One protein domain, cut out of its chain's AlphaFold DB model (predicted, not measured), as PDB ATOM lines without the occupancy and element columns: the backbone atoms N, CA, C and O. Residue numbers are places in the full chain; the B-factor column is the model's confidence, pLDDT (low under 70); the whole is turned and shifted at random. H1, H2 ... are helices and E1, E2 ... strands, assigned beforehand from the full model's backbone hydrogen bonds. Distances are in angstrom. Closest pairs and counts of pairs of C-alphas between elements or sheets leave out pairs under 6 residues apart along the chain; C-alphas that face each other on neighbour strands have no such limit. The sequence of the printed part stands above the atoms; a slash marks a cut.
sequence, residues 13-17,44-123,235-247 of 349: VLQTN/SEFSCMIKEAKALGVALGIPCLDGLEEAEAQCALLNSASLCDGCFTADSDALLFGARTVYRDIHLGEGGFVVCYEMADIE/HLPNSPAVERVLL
ATOM      1  N   VAL A  13      46.336 -42.124 -47.242       55.56
ATOM      2  CA  VAL A  13      46.407 -43.522 -47.677       55.56
ATOM      3  C   VAL A  13      45.022 -44.118 -47.474       55.56
ATOM      4  O   VAL A  13      44.453 -44.017 -46.390       55.56
ATOM      5  N   LEU A  14      44.458 -44.683 -48.535       54.47
ATOM      6  CA  LEU A  14      43.120 -45.254 -48.555       54.47
ATOM      7  C   LEU A  14      43.226 -46.763 -48.739       54.47
ATOM      8  O   LEU A  14      43.896 -47.244 -49.652       54.47
ATOM      9  N   GLN A  15      42.519 -47.515 -47.905       50.38
ATOM     10  CA  GLN A  15      42.331 -48.942 -48.128       50.38
ATOM     11  C   GLN A  15      41.386 -49.115 -49.318       50.38
ATOM     12  O   GLN A  15      40.258 -48.617 -49.289       50.38
ATOM     13  N   THR A  16      41.825 -49.794 -50.379       40.12
ATOM     14  CA  THR A  16      40.952 -50.095 -51.522       40.12
ATOM     15  C   THR A  16      40.922 -51.581 -51.808       40.12
ATOM     16  O   THR A  16      41.936 -52.267 -51.722       40.12
ATOM     17  N   ASN A  17      39.744 -52.071 -52.191       38.31
ATOM     18  CA  ASN A  17      39.556 -53.455 -52.595       38.31
ATOM     19  C   ASN A  17      40.227 -53.710 -53.957       38.31
ATOM     20  O   ASN A  17      39.583 -53.611 -55.001       38.31
ATOM     21  N   SER A  44      29.218 -51.469 -52.033       76.94
ATOM     22  CA  SER A  44      28.613 -51.034 -50.761       76.94
ATOM     23  C   SER A  44      28.675 -49.513 -50.569       76.94
ATOM     24  O   SER A  44      29.523 -48.840 -51.159       76.94
ATOM     25  N   GLU A  45      27.851 -48.996 -49.654       82.62
ATOM     26  CA  GLU A  45      27.874 -47.596 -49.199       82.62
ATOM     27  C   GLU A  45      29.285 -47.149 -48.785       82.62
ATOM     28  O   GLU A  45      29.774 -46.126 -49.255       82.62
ATOM     29  N   PHE A  46      30.002 -47.972 -48.011       80.75
ATOM     30  CA  PHE A  46      31.387 -47.704 -47.600       80.75
ATOM     31  C   PHE A  46      32.354 -47.543 -48.792       80.75
ATOM     32  O   PHE A  46      33.226 -46.677 -48.778       80.75
ATOM     33  N   SER A  47      32.179 -48.327 -49.863       82.12
ATOM     34  CA  SER A  47      32.965 -48.165 -51.096       82.12
ATOM     35  C   SER A  47      32.622 -46.865 -51.835       82.12
ATOM     36  O   SER A  47      33.501 -46.275 -52.467       82.12
ATOM     37  N   CYS A  48      31.374 -46.394 -51.742       85.75
ATOM     38  CA  CYS A  48      30.971 -45.085 -52.258       85.75
ATOM     39  C   CYS A  48      31.621 -43.954 -51.449       85.75
ATOM     40  O   CYS A  48      32.305 -43.115 -52.032       85.75
ATOM     41  N   MET A  49      31.550 -44.018 -50.114       87.50
ATOM     42  CA  MET A  49      32.188 -43.054 -49.209       87.50
ATOM     43  C   MET A  49      33.698 -42.919 -49.460       87.50
ATOM     44  O   MET A  49      34.209 -41.803 -49.506       87.50
ATOM     45  N   ILE A  50      34.424 -44.025 -49.684       85.75
ATOM     46  CA  ILE A  50      35.858 -43.976 -50.034       85.75
ATOM     47  C   ILE A  50      36.083 -43.239 -51.364       85.75
ATOM     48  O   ILE A  50      36.997 -42.422 -51.467       85.75
ATOM     49  N   LYS A  51      35.256 -43.495 -52.387       88.81
ATOM     50  CA  LYS A  51      35.366 -42.824 -53.695       88.81
ATOM     51  C   LYS A  51      35.058 -41.330 -53.598       88.81
ATOM     52  O   LYS A  51      35.778 -40.533 -54.191       88.81
ATOM     53  N   GLU A  52      34.036 -40.956 -52.836       90.50
ATOM     54  CA  GLU A  52      33.651 -39.563 -52.584       90.50
ATOM     55  C   GLU A  52      34.731 -38.816 -51.794       90.50
ATOM     56  O   GLU A  52      35.165 -37.743 -52.211       90.50
ATOM     57  N   ALA A  53      35.249 -39.415 -50.715       90.38
ATOM     58  CA  ALA A  53      36.353 -38.861 -49.935       90.38
ATOM     59  C   ALA A  53      37.625 -38.690 -50.784       90.38
ATOM     60  O   ALA A  53      38.290 -37.656 -50.703       90.38
ATOM     61  N   LYS A  54      37.934 -39.659 -51.658       89.81
ATOM     62  CA  LYS A  54      39.050 -39.569 -52.609       89.81
ATOM     63  C   LYS A  54      38.842 -38.463 -53.644       89.81
ATOM     64  O   LYS A  54      39.776 -37.715 -53.918       89.81
ATOM     65  N   ALA A  55      37.637 -38.332 -54.202       91.81
ATOM     66  CA  ALA A  55      37.306 -37.267 -55.147       91.81
ATOM     67  C   ALA A  55      37.437 -35.880 -54.496       91.81
ATOM     68  O   ALA A  55      38.056 -34.988 -55.077       91.81
ATOM     69  N   LEU A  56      36.945 -35.724 -53.263       92.38
ATOM     70  CA  LEU A  56      37.099 -34.508 -52.464       92.38
ATOM     71  C   LEU A  56      38.576 -34.202 -52.165       92.38
ATOM     72  O   LEU A  56      39.016 -33.071 -52.364       92.38
ATOM     73  N   GLY A  57      39.362 -35.201 -51.747       90.50
ATOM     74  CA  GLY A  57      40.801 -35.058 -51.503       90.50
ATOM     75  C   GLY A  57      41.565 -34.604 -52.750       90.50
ATOM     76  O   GLY A  57      42.291 -33.609 -52.706       90.50
ATOM     77  N   VAL A  58      41.333 -35.260 -53.890       89.69
ATOM     78  CA  VAL A  58      41.932 -34.888 -55.182       89.69
ATOM     79  C   VAL A  58      41.515 -33.478 -55.609       89.69
ATOM     80  O   VAL A  58      42.376 -32.699 -56.019       89.69
ATOM     81  N   ALA A  59      40.239 -33.108 -55.457       92.38
ATOM     82  CA  ALA A  59      39.763 -31.761 -55.768       92.38
ATOM     83  C   ALA A  59      40.404 -30.691 -54.865       92.38
ATOM     84  O   ALA A  59      40.754 -29.607 -55.332       92.38
ATOM     85  N   LEU A  60      40.647 -31.012 -53.591       90.75
ATOM     86  CA  LEU A  60      41.388 -30.162 -52.657       90.75
ATOM     87  C   LEU A  60      42.895 -30.083 -52.964       90.75
ATOM     88  O   LEU A  60      43.564 -29.208 -52.421       90.75
ATOM     89  N   GLY A  61      43.466 -30.937 -53.820       88.19
ATOM     90  CA  GLY A  61      44.919 -31.026 -54.022       88.19
ATOM     91  C   GLY A  61      45.644 -31.740 -52.868       88.19
ATOM     92  O   GLY A  61      46.773 -31.378 -52.505       88.19
ATOM     93  N   ILE A  62      44.963 -32.718 -52.262       87.75
ATOM     94  CA  ILE A  62      45.489 -33.676 -51.286       87.75
ATOM     95  C   ILE A  62      45.706 -35.010 -52.027       87.75
ATOM     96  O   ILE A  62      44.733 -35.600 -52.505       87.75
ATOM     97  N   PRO A  63      46.952 -35.496 -52.164       86.12
ATOM     98  CA  PRO A  63      47.208 -36.788 -52.786       86.12
ATOM     99  C   PRO A  63      46.565 -37.930 -51.991       86.12
ATOM    100  O   PRO A  63      46.516 -37.901 -50.761       86.12
ATOM    101  N   CYS A  64      46.098 -38.950 -52.713       88.31
ATOM    102  CA  CYS A  64      45.537 -40.176 -52.148       88.31
ATOM    103  C   CYS A  64      46.250 -41.388 -52.762       88.31
ATOM    104  O   CYS A  64      46.165 -41.595 -53.976       88.31
ATOM    105  N   LEU A  65      46.938 -42.176 -51.935       89.25
ATOM    106  CA  LEU A  65      47.531 -43.460 -52.305       89.25
ATOM    107  C   LEU A  65      46.566 -44.588 -51.954       89.25
ATOM    108  O   LEU A  65      46.092 -44.656 -50.826       89.25
ATOM    109  N   ASP A  66      46.323 -45.490 -52.894       88.25
ATOM    110  CA  ASP A  66      45.599 -46.724 -52.607       88.25
ATOM    111  C   ASP A  66      46.578 -47.747 -52.013       88.25
ATOM    112  O   ASP A  66      47.644 -47.986 -52.581       88.25
ATOM    113  N   GLY A  67      46.248 -48.326 -50.859       85.00
ATOM    114  CA  GLY A  67      47.005 -49.436 -50.277       85.00
ATOM    115  C   GLY A  67      46.814 -50.730 -51.074       85.00
ATOM    116  O   GLY A  67      45.746 -50.956 -51.645       85.00
ATOM    117  N   LEU A  68      47.842 -51.590 -51.095       87.25
ATOM    118  CA  LEU A  68      47.742 -52.937 -51.676       87.25
ATOM    119  C   LEU A  68      46.936 -53.890 -50.782       87.25
ATOM    120  O   LEU A  68      46.154 -54.686 -51.293       87.25
ATOM    121  N   GLU A  69      47.151 -53.807 -49.466       87.12
ATOM    122  CA  GLU A  69      46.398 -54.520 -48.428       87.12
ATOM    123  C   GLU A  69      46.026 -53.512 -47.324       87.12
ATOM    124  O   GLU A  69      45.159 -52.669 -47.558       87.12
ATOM    125  N   GLU A  70      46.700 -53.517 -46.171       87.94
ATOM    126  CA  GLU A  70      46.412 -52.561 -45.090       87.94
ATOM    127  C   GLU A  70      46.939 -51.146 -45.372       87.94
ATOM    128  O   GLU A  70      48.116 -50.939 -45.697       87.94
ATOM    129  N   ALA A  71      46.087 -50.141 -45.154       90.00
ATOM    130  CA  ALA A  71      46.469 -48.733 -45.228       90.00
ATOM    131  C   ALA A  71      47.461 -48.347 -44.115       90.00
ATOM    132  O   ALA A  71      48.403 -47.594 -44.366       90.00
ATOM    133  N   GLU A  72      47.304 -48.905 -42.909       91.25
ATOM    134  CA  GLU A  72      48.226 -48.704 -41.782       91.25
ATOM    135  C   GLU A  72      49.654 -49.146 -42.107       91.25
ATOM    136  O   GLU A  72      50.611 -48.414 -41.851       91.25
ATOM    137  N   ALA A  73      49.799 -50.322 -42.720       93.88
ATOM    138  CA  ALA A  73      51.094 -50.858 -43.109       93.88
ATOM    139  C   ALA A  73      51.785 -49.971 -44.152       93.88
ATOM    140  O   ALA A  73      52.979 -49.676 -44.045       93.88
ATOM    141  N   GLN A  74      51.019 -49.473 -45.126       94.44
ATOM    142  CA  GLN A  74      51.524 -48.537 -46.122       94.44
ATOM    143  C   GLN A  74      51.926 -47.193 -45.488       94.44
ATOM    144  O   GLN A  74      52.984 -46.661 -45.830       94.44
ATOM    145  N   CYS A  75      51.141 -46.666 -44.543       93.56
ATOM    146  CA  CYS A  75      51.489 -45.485 -43.747       93.56
ATOM    147  C   CYS A  75      52.793 -45.687 -42.957       93.56
ATOM    148  O   CYS A  75      53.686 -44.837 -43.015       93.56
ATOM    149  N   ALA A  76      52.931 -46.818 -42.261       95.44
ATOM    150  CA  ALA A  76      54.113 -47.173 -41.481       95.44
ATOM    151  C   ALA A  76      55.372 -47.309 -42.354       95.44
ATOM    152  O   ALA A  76      56.450 -46.836 -41.977       95.44
ATOM    153  N   LEU A  77      55.241 -47.883 -43.555       95.44
ATOM    154  CA  LEU A  77      56.332 -47.969 -44.526       95.44
ATOM    155  C   LEU A  77      56.770 -46.581 -45.021       95.44
ATOM    156  O   LEU A  77      57.966 -46.303 -45.082       95.44
ATOM    157  N   LEU A  78      55.829 -45.682 -45.326       94.06
ATOM    158  CA  LEU A  78      56.158 -44.311 -45.732       94.06
ATOM    159  C   LEU A  78      56.826 -43.525 -44.591       94.06
ATOM    160  O   LEU A  78      57.800 -42.807 -44.826       94.06
ATOM    161  N   ASN A  79      56.367 -43.699 -43.348       94.94
ATOM    162  CA  ASN A  79      56.954 -43.017 -42.199       94.94
ATOM    163  C   ASN A  79      58.344 -43.555 -41.831       94.94
ATOM    164  O   ASN A  79      59.239 -42.763 -41.533       94.94
ATOM    165  N   SER A  80      58.568 -44.870 -41.884       94.94
ATOM    166  CA  SER A  80      59.898 -45.466 -41.671       94.94
ATOM    167  C   SER A  80      60.881 -45.100 -42.791       94.94
ATOM    168  O   SER A  80      62.027 -44.752 -42.499       94.94
ATOM    169  N   ALA A  81      60.419 -45.033 -44.044       94.00
ATOM    170  CA  ALA A  81      61.192 -44.547 -45.193       94.00
ATOM    171  C   ALA A  81      61.455 -43.022 -45.200       94.00
ATOM    172  O   ALA A  81      62.121 -42.525 -46.103       94.00
ATOM    173  N   SER A  82      60.978 -42.268 -44.200       90.81
ATOM    174  CA  SER A  82      61.084 -40.796 -44.126       90.81
ATOM    175  C   SER A  82      60.384 -40.039 -45.266       90.81
ATOM    176  O   SER A  82      60.747 -38.905 -45.561       90.81
ATOM    177  N   LEU A  83      59.360 -40.643 -45.875       88.94
ATOM    178  CA  LEU A  83      58.496 -40.002 -46.874       88.94
ATOM    179  C   LEU A  83      57.309 -39.248 -46.245       88.94
ATOM    180  O   LEU A  83      56.683 -38.428 -46.911       88.94
ATOM    181  N   CYS A  84      57.013 -39.490 -44.965       88.44
ATOM    182  CA  CYS A  84      56.117 -38.662 -44.156       88.44
ATOM    183  C   CYS A  84      56.583 -38.583 -42.691       88.44
ATOM    184  O   CYS A  84      57.272 -39.478 -42.190       88.44
ATOM    185  N   ASP A  85      56.187 -37.519 -41.985       88.75
ATOM    186  CA  ASP A  85      56.608 -37.251 -40.601       88.75
ATOM    187  C   ASP A  85      55.972 -38.171 -39.549       88.75
ATOM    188  O   ASP A  85      56.566 -38.385 -38.492       88.75
ATOM    189  N   GLY A  86      54.795 -38.735 -39.829       91.81
ATOM    190  CA  GLY A  86      54.092 -39.659 -38.940       91.81
ATOM    191  C   GLY A  86      52.826 -40.229 -39.571       91.81
ATOM    192  O   GLY A  86      52.355 -39.741 -40.600       91.81
ATOM    193  N   CYS A  87      52.276 -41.261 -38.943       92.50
ATOM    194  CA  CYS A  87      51.002 -41.875 -39.312       92.50
ATOM    195  C   CYS A  87      49.893 -41.300 -38.422       92.50
ATOM    196  O   CYS A  87      50.098 -41.181 -37.218       92.50
ATOM    197  N   PHE A  88      48.726 -40.964 -38.976       91.94
ATOM    198  CA  PHE A  88      47.535 -40.665 -38.174       91.94
ATOM    199  C   PHE A  88      46.567 -41.844 -38.249       91.94
ATOM    200  O   PHE A  88      46.212 -42.267 -39.347       91.94
ATOM    201  N   THR A  89      46.175 -42.370 -37.090       89.94
ATOM    202  CA  THR A  89      45.309 -43.548 -36.960       89.94
ATOM    203  C   THR A  89      44.701 -43.615 -35.552       89.94
ATOM    204  O   THR A  89      45.194 -42.970 -34.625       89.94
ATOM    205  N   ALA A  90      43.619 -44.373 -35.377       86.31
ATOM    206  CA  ALA A  90      43.118 -44.752 -34.054       86.31
ATOM    207  C   ALA A  90      43.840 -46.001 -33.506       86.31
ATOM    208  O   ALA A  90      44.011 -46.151 -32.289       86.31
ATOM    209  N   ASP A  91      44.298 -46.868 -34.405       86.38
ATOM    210  CA  ASP A  91      44.816 -48.191 -34.094       86.38
ATOM    211  C   ASP A  91      46.311 -48.153 -33.736       86.38
ATOM    212  O   ASP A  91      47.013 -47.152 -33.911       86.38
ATOM    213  N   SER A  92      46.797 -49.228 -33.114       88.31
ATOM    214  CA  SER A  92      48.201 -49.356 -32.699       88.31
ATOM    215  C   SER A  92      49.078 -50.070 -33.722       88.31
ATOM    216  O   SER A  92      50.304 -50.058 -33.584       88.31
ATOM    217  N   ASP A  93      48.480 -50.701 -34.728       93.12
ATOM    218  CA  ASP A  93      49.153 -51.685 -35.571       93.12
ATOM    219  C   ASP A  93      50.118 -51.032 -36.568       93.12
ATOM    220  O   ASP A  93      51.144 -51.628 -36.901       93.12
ATOM    221  N   ALA A  94      49.946 -49.742 -36.871       94.62
ATOM    222  CA  ALA A  94      50.987 -48.898 -37.460       94.62
ATOM    223  C   ALA A  94      52.367 -49.034 -36.766       94.62
ATOM    224  O   ALA A  94      53.391 -49.082 -37.452       94.62
ATOM    225  N   LEU A  95      52.438 -49.160 -35.429       96.38
ATOM    226  CA  LEU A  95      53.706 -49.399 -34.712       96.38
ATOM    227  C   LEU A  95      54.265 -50.807 -34.979       96.38
ATOM    228  O   LEU A  95      55.476 -50.979 -35.125       96.38
ATOM    229  N   LEU A  96      53.395 -51.815 -35.098       96.44
ATOM    230  CA  LEU A  96      53.771 -53.202 -35.396       96.44
ATOM    231  C   LEU A  96      54.244 -53.358 -36.849       96.44
ATOM    232  O   LEU A  96      55.176 -54.120 -37.115       96.44
ATOM    233  N   PHE A  97      53.695 -52.571 -37.776       96.50
ATOM    234  CA  PHE A  97      54.198 -52.419 -39.143       96.50
ATOM    235  C   PHE A  97      55.473 -51.553 -39.241       96.50
ATOM    236  O   PHE A  97      56.130 -51.540 -40.284       96.50
ATOM    237  N   GLY A  98      55.892 -50.900 -38.150       96.38
ATOM    238  CA  GLY A  98      57.180 -50.209 -38.036       96.38
ATOM    239  C   GLY A  98      57.144 -48.687 -38.192       96.38
ATOM    240  O   GLY A  98      58.173 -48.096 -38.529       96.38
ATOM    241  N   ALA A  99      56.004 -48.035 -37.951       97.06
ATOM    242  CA  ALA A  99      55.937 -46.580 -37.851       97.06
ATOM    243  C   ALA A  99      56.854 -46.064 -36.725       97.06
ATOM    244  O   ALA A  99      56.939 -46.646 -35.643       97.06
ATOM    245  N   ARG A 100      57.530 -44.940 -36.974       97.12
ATOM    246  CA  ARG A 100      58.385 -44.244 -35.999       97.12
ATOM    247  C   ARG A 100      57.598 -43.255 -35.145       97.12
ATOM    248  O   ARG A 100      57.950 -43.063 -33.986       97.12
ATOM    249  N   THR A 101      56.555 -42.650 -35.711       96.19
ATOM    250  CA  THR A 101      55.714 -41.638 -35.060       96.19
ATOM    251  C   THR A 101      54.256 -41.894 -35.439       96.19
ATOM    252  O   THR A 101      53.912 -41.883 -36.622       96.19
ATOM    253  N   VAL A 102      53.400 -42.104 -34.440       96.12
ATOM    254  CA  VAL A 102      51.957 -42.320 -34.597       96.12
ATOM    255  C   VAL A 102      51.191 -41.256 -33.813       96.12
ATOM    256  O   VAL A 102      51.401 -41.076 -32.614       96.12
ATOM    257  N   TYR A 103      50.291 -40.559 -34.497       94.19
ATOM    258  CA  TYR A 103      49.377 -39.575 -33.932       94.19
ATOM    259  C   TYR A 103      47.991 -40.196 -33.760       94.19
ATOM    260  O   TYR A 103      47.475 -40.806 -34.696       94.19
ATOM    261  N   ARG A 104      47.380 -39.991 -32.592       91.69
ATOM    262  CA  ARG A 104      46.022 -40.440 -32.254       91.69
ATOM    263  C   ARG A 104      45.240 -39.335 -31.549       91.69
ATOM    264  O   ARG A 104      45.819 -38.330 -31.136       91.69
ATOM    265  N   ASP A 105      43.934 -39.537 -31.389       87.81
ATOM    266  CA  ASP A 105      43.071 -38.724 -30.522       87.81
ATOM    267  C   ASP A 105      43.174 -37.206 -30.794       87.81
ATOM    268  O   ASP A 105      43.404 -36.401 -29.887       87.81
ATOM    269  N   ILE A 106      43.036 -36.801 -32.065       85.12
ATOM    270  CA  ILE A 106      43.043 -35.382 -32.457       85.12
ATOM    271  C   ILE A 106      41.765 -34.701 -31.957       85.12
ATOM    272  O   ILE A 106      40.665 -34.981 -32.430       85.12
ATOM    273  N   HIS A 107      41.939 -33.729 -31.068       86.56
ATOM    274  CA  HIS A 107      40.891 -32.842 -30.584       86.56
ATOM    275  C   HIS A 107      41.099 -31.451 -31.190       86.56
ATOM    276  O   HIS A 107      42.060 -30.753 -30.864       86.56
ATOM    277  N   LEU A 108      40.207 -31.045 -32.096       84.25
ATOM    278  CA  LEU A 108      40.252 -29.739 -32.758       84.25
ATOM    279  C   LEU A 108      39.468 -28.695 -31.953       84.25
ATOM    280  O   LEU A 108      38.318 -28.932 -31.592       84.25
ATOM    281  N   GLY A 109      40.061 -27.520 -31.724       78.56
ATOM    282  CA  GLY A 109      39.399 -26.402 -31.047       78.56
ATOM    283  C   GLY A 109      40.336 -25.584 -30.161       78.56
ATOM    284  O   GLY A 109      41.561 -25.720 -30.217       78.56
ATOM    285  N   GLU A 110      39.750 -24.727 -29.329       77.19
ATOM    286  CA  GLU A 110      40.468 -24.029 -28.261       77.19
ATOM    287  C   GLU A 110      40.895 -25.039 -27.184       77.19
ATOM    288  O   GLU A 110      40.097 -25.866 -26.754       77.19
ATOM    289  N   GLY A 111      42.178 -25.033 -26.806       80.31
ATOM    290  CA  GLY A 111      42.759 -26.094 -25.969       80.31
ATOM    291  C   GLY A 111      42.925 -27.453 -26.672       80.31
ATOM    292  O   GLY A 111      43.214 -28.444 -26.005       80.31
ATOM    293  N   GLY A 112      42.753 -27.512 -27.999       84.81
ATOM    294  CA  GLY A 112      42.903 -28.736 -28.785       84.81
ATOM    295  C   GLY A 112      44.292 -29.376 -28.674       84.81
ATOM    296  O   GLY A 112      45.307 -28.683 -28.566       84.81
ATOM    297  N   PHE A 113      44.331 -30.706 -28.721       87.81
ATOM    298  CA  PHE A 113      45.541 -31.514 -28.568       87.81
ATOM    299  C   PHE A 113      45.545 -32.713 -29.524       87.81
ATOM    300  O   PHE A 113      44.532 -33.063 -30.126       87.81
ATOM    301  N   VAL A 114      46.705 -33.352 -29.650       90.38
ATOM    302  CA  VAL A 114      46.898 -34.634 -30.335       90.38
ATOM    303  C   VAL A 114      47.814 -35.491 -29.470       90.38
ATOM    304  O   VAL A 114      48.769 -34.977 -28.884       90.38
ATOM    305  N   VAL A 115      47.533 -36.788 -29.367       92.75
ATOM    306  CA  VAL A 115      48.394 -37.723 -28.640       92.75
ATOM    307  C   VAL A 115      49.443 -38.259 -29.610       92.75
ATOM    308  O   VAL A 115      49.104 -38.834 -30.641       92.75
ATOM    309  N   CYS A 116      50.722 -38.056 -29.296       95.00
ATOM    310  CA  CYS A 116      51.844 -38.524 -30.107       95.00
ATOM    311  C   CYS A 116      52.556 -39.694 -29.415       95.00
ATOM    312  O   CYS A 116      52.946 -39.589 -28.250       95.00
ATOM    313  N   TYR A 117      52.757 -40.782 -30.154       95.94
ATOM    314  CA  TYR A 117      53.553 -41.937 -29.760       95.94
ATOM    315  C   TYR A 117      54.765 -42.038 -30.686       95.94
ATOM    316  O   TYR A 117      54.619 -42.313 -31.877       95.94
ATOM    317  N   GLU A 118      55.966 -41.843 -30.147       96.81
ATOM    318  CA  GLU A 118      57.210 -42.085 -30.881       96.81
ATOM    319  C   GLU A 118      57.820 -43.424 -30.461       96.81
ATOM    320  O   GLU A 118      57.964 -43.709 -29.271       96.81
ATOM    321  N   MET A 119      58.221 -44.247 -31.432       97.31
ATOM    322  CA  MET A 119      58.792 -45.574 -31.179       97.31
ATOM    323  C   MET A 119      60.063 -45.486 -30.318       97.31
ATOM    324  O   MET A 119      60.234 -46.263 -29.383       97.31
ATOM    325  N   ALA A 120      60.892 -44.461 -30.542       97.06
ATOM    326  CA  ALA A 120      62.079 -44.177 -29.730       97.06
ATOM    327  C   ALA A 120      61.753 -43.830 -28.260       97.06
ATOM    328  O   ALA A 120      62.584 -44.019 -27.367       97.06
ATOM    329  N   ASP A 121      60.550 -43.318 -27.984       97.44
ATOM    330  CA  ASP A 121      60.053 -43.071 -26.630       97.44
ATOM    331  C   ASP A 121      59.498 -44.345 -25.989       97.44
ATOM    332  O   ASP A 121      59.740 -44.572 -24.803       97.44
ATOM    333  N   ILE A 122      58.825 -45.201 -26.764       96.56
ATOM    334  CA  ILE A 122      58.360 -46.529 -26.328       96.56
ATOM    335  C   ILE A 122      59.559 -47.407 -25.942       96.56
ATOM    336  O   ILE A 122      59.598 -47.936 -24.828       96.56
ATOM    337  N   GLU A 123      60.577 -47.489 -26.799       95.94
ATOM    338  CA  GLU A 123      61.819 -48.222 -26.533       95.94
ATOM    339  C   GLU A 123      62.509 -47.700 -25.268       95.94
ATOM    340  O   GLU A 123      62.777 -48.465 -24.340       95.94
ATOM    341  N   HIS A 235      53.123 -50.787 -51.509       93.50
ATOM    342  CA  HIS A 235      53.891 -50.106 -52.537       93.50
ATOM    343  C   HIS A 235      55.249 -49.677 -51.971       93.50
ATOM    344  O   HIS A 235      55.320 -48.998 -50.941       93.50
ATOM    345  N   LEU A 236      56.326 -50.063 -52.663       93.94
ATOM    346  CA  LEU A 236      57.691 -49.692 -52.288       93.94
ATOM    347  C   LEU A 236      57.876 -48.160 -52.315       93.94
ATOM    348  O   LEU A 236      57.265 -47.501 -53.165       93.94
ATOM    349  N   PRO A 237      58.751 -47.587 -51.462       91.31
ATOM    350  CA  PRO A 237      59.005 -46.140 -51.398       91.31
ATOM    351  C   PRO A 237      59.383 -45.486 -52.738       91.31
ATOM    352  O   PRO A 237      59.026 -44.343 -52.985       91.31
ATOM    353  N   ASN A 238      60.072 -46.224 -53.612       91.25
ATOM    354  CA  ASN A 238      60.495 -45.815 -54.956       91.25
ATOM    355  C   ASN A 238      59.594 -46.377 -56.074       91.25
ATOM    356  O   ASN A 238      60.013 -46.490 -57.223       91.25
ATOM    357  N   SER A 239      58.384 -46.831 -55.745       93.44
ATOM    358  CA  SER A 239      57.447 -47.315 -56.758       93.44
ATOM    359  C   SER A 239      56.761 -46.141 -57.467       93.44
ATOM    360  O   SER A 239      56.430 -45.150 -56.810       93.44
ATOM    361  N   PRO A 240      56.392 -46.273 -58.756       92.31
ATOM    362  CA  PRO A 240      55.657 -45.226 -59.470       92.31
ATOM    363  C   PRO A 240      54.320 -44.837 -58.819       92.31
ATOM    364  O   PRO A 240      53.783 -43.771 -59.108       92.31
ATOM    365  N   ALA A 241      53.743 -45.694 -57.968       89.81
ATOM    366  CA  ALA A 241      52.551 -45.368 -57.188       89.81
ATOM    367  C   ALA A 241      52.858 -44.343 -56.086       89.81
ATOM    368  O   ALA A 241      52.152 -43.341 -55.987       89.81
ATOM    369  N   VAL A 242      53.934 -44.565 -55.323       89.00
ATOM    370  CA  VAL A 242      54.401 -43.650 -54.271       89.00
ATOM    371  C   VAL A 242      54.967 -42.365 -54.877       89.00
ATOM    372  O   VAL A 242      54.582 -41.278 -54.462       89.00
ATOM    373  N   GLU A 243      55.793 -42.458 -55.922       88.31
ATOM    374  CA  GLU A 243      56.358 -41.279 -56.594       88.31
ATOM    375  C   GLU A 243      55.272 -40.319 -57.094       88.31
ATOM    376  O   GLU A 243      55.377 -39.116 -56.868       88.31
ATOM    377  N   ARG A 244      54.189 -40.836 -57.700       85.50
ATOM    378  CA  ARG A 244      53.056 -40.002 -58.140       85.50
ATOM    379  C   ARG A 244      52.432 -39.218 -56.990       85.50
ATOM    380  O   ARG A 244      52.206 -38.024 -57.150       85.50
ATOM    381  N   VAL A 245      52.164 -39.857 -55.850       83.81
ATOM    382  CA  VAL A 245      51.486 -39.201 -54.717       83.81
ATOM    383  C   VAL A 245      52.382 -38.231 -53.941       83.81
ATOM    384  O   VAL A 245      51.863 -37.380 -53.224       83.81
ATOM    385  N   LEU A 246      53.707 -38.313 -54.111       80.75
ATOM    386  CA  LEU A 246      54.667 -37.340 -53.580       80.75
ATOM    387  C   LEU A 246      54.769 -36.059 -54.432       80.75
ATOM    388  O   LEU A 246      55.327 -35.059 -53.972       80.75
ATOM    389  N   LEU A 247      54.230 -36.052 -55.656       77.69
ATOM    390  CA  LEU A 247      54.143 -34.843 -56.481       77.69
ATOM    391  C   LEU A 247      53.115 -33.853 -55.911       77.69
ATOM    392  O   LEU A 247      52.160 -34.221 -55.228       77.69
TER     393      LEU A 247
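This is residues 13 to 17, 44 to 123 and 235 to 247 of the 349 residues of the protein "XPGI domain-containing protein" of Amborella trichopoda (UniProt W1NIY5). One short helix, H2, lies in the middle between two small two-stranded sheets: on one side the parallel pair E1 and E2, with the long helix H1 and the short H5 packed on it, and on the other the hairpin E3 and E4, with the short helices H3 and H4 near its base. The loop of the hairpin, around residue 109, reaches away from the rest. The printed part has 98 residues with five named helices and four named strands, in the order E1 H1 E2 H2 H3 E3 E4 H4 H5; the class is mixed, helices and strands. The whole is compact, with a radius of gyration of the C-alphas of 14.4 A and spans of 37 by 36 by 27 A.

Begin at E1, residues 13 to 15, and compare E2, residues 64 to 67: they are parallel neighbours, with N 14 and O 65 2.8 A apart, within hydrogen-bond range. Look next at H1, residues 45 to 60; its closest C-alphas to E2 are those of Lys 54 and Cys 64, 6.5 A apart. H2, residues 71 to 80, comes closest to E1 at the C-alphas of Gln 15 and Ala 71, 5.1 A. H2 and H3, residues 93 to 96, touch, the C-alphas of Glu 72 and Ala 94 being closest at 5.1 A. Go on to the hairpin of E3, residues 101 to 104, and E4, residues 115 to 118: these antiparallel neighbours have N 102 and O 117 2.8 A apart, within hydrogen-bond range. Residues 87 to 88 pair in parallel with residues 102 to 103 of E3. H4, residues 119 to 123, is close to H3 but not clearly touching; the C-alphas of Leu 95 and Met 119 are closest at 7.3 A. H5, residues 240 to 246, comes closest to E2 at the C-alphas of Leu 65 and Val 245, 6.3 A; H1 and H5 are apart. In H1, H2, H4 and H5 every O i to N i+4 pair is within hydrogen-bond range; H3 is too short for one, and its one O i to N i+3 pair is within range.

Find C-alpha 13 at (46.407, -43.522, -47.677), where E1 begins. H1 starts at C-alpha 45, (27.874, -47.596, -49.199), and runs 22.3 A; H2 runs 14.3 A. E3 measures 10.2 A and E4 10.1 A. H5 ends at C-alpha 246, (54.667, -37.340, -53.580).

Look for the two C-alphas farthest apart, Ser 44 and Glu 123, at 41.2 A. Residues 18 to 43 are not printed, with 11.4 A from C-alpha 17 to C-alpha 44, and residues 124 to 234 are not printed, with 27.3 A from C-alpha 123 to C-alpha 235. H2 to H3 is a long link of 12 residues. The model's pLDDT is under 70 at residues 13 to 17.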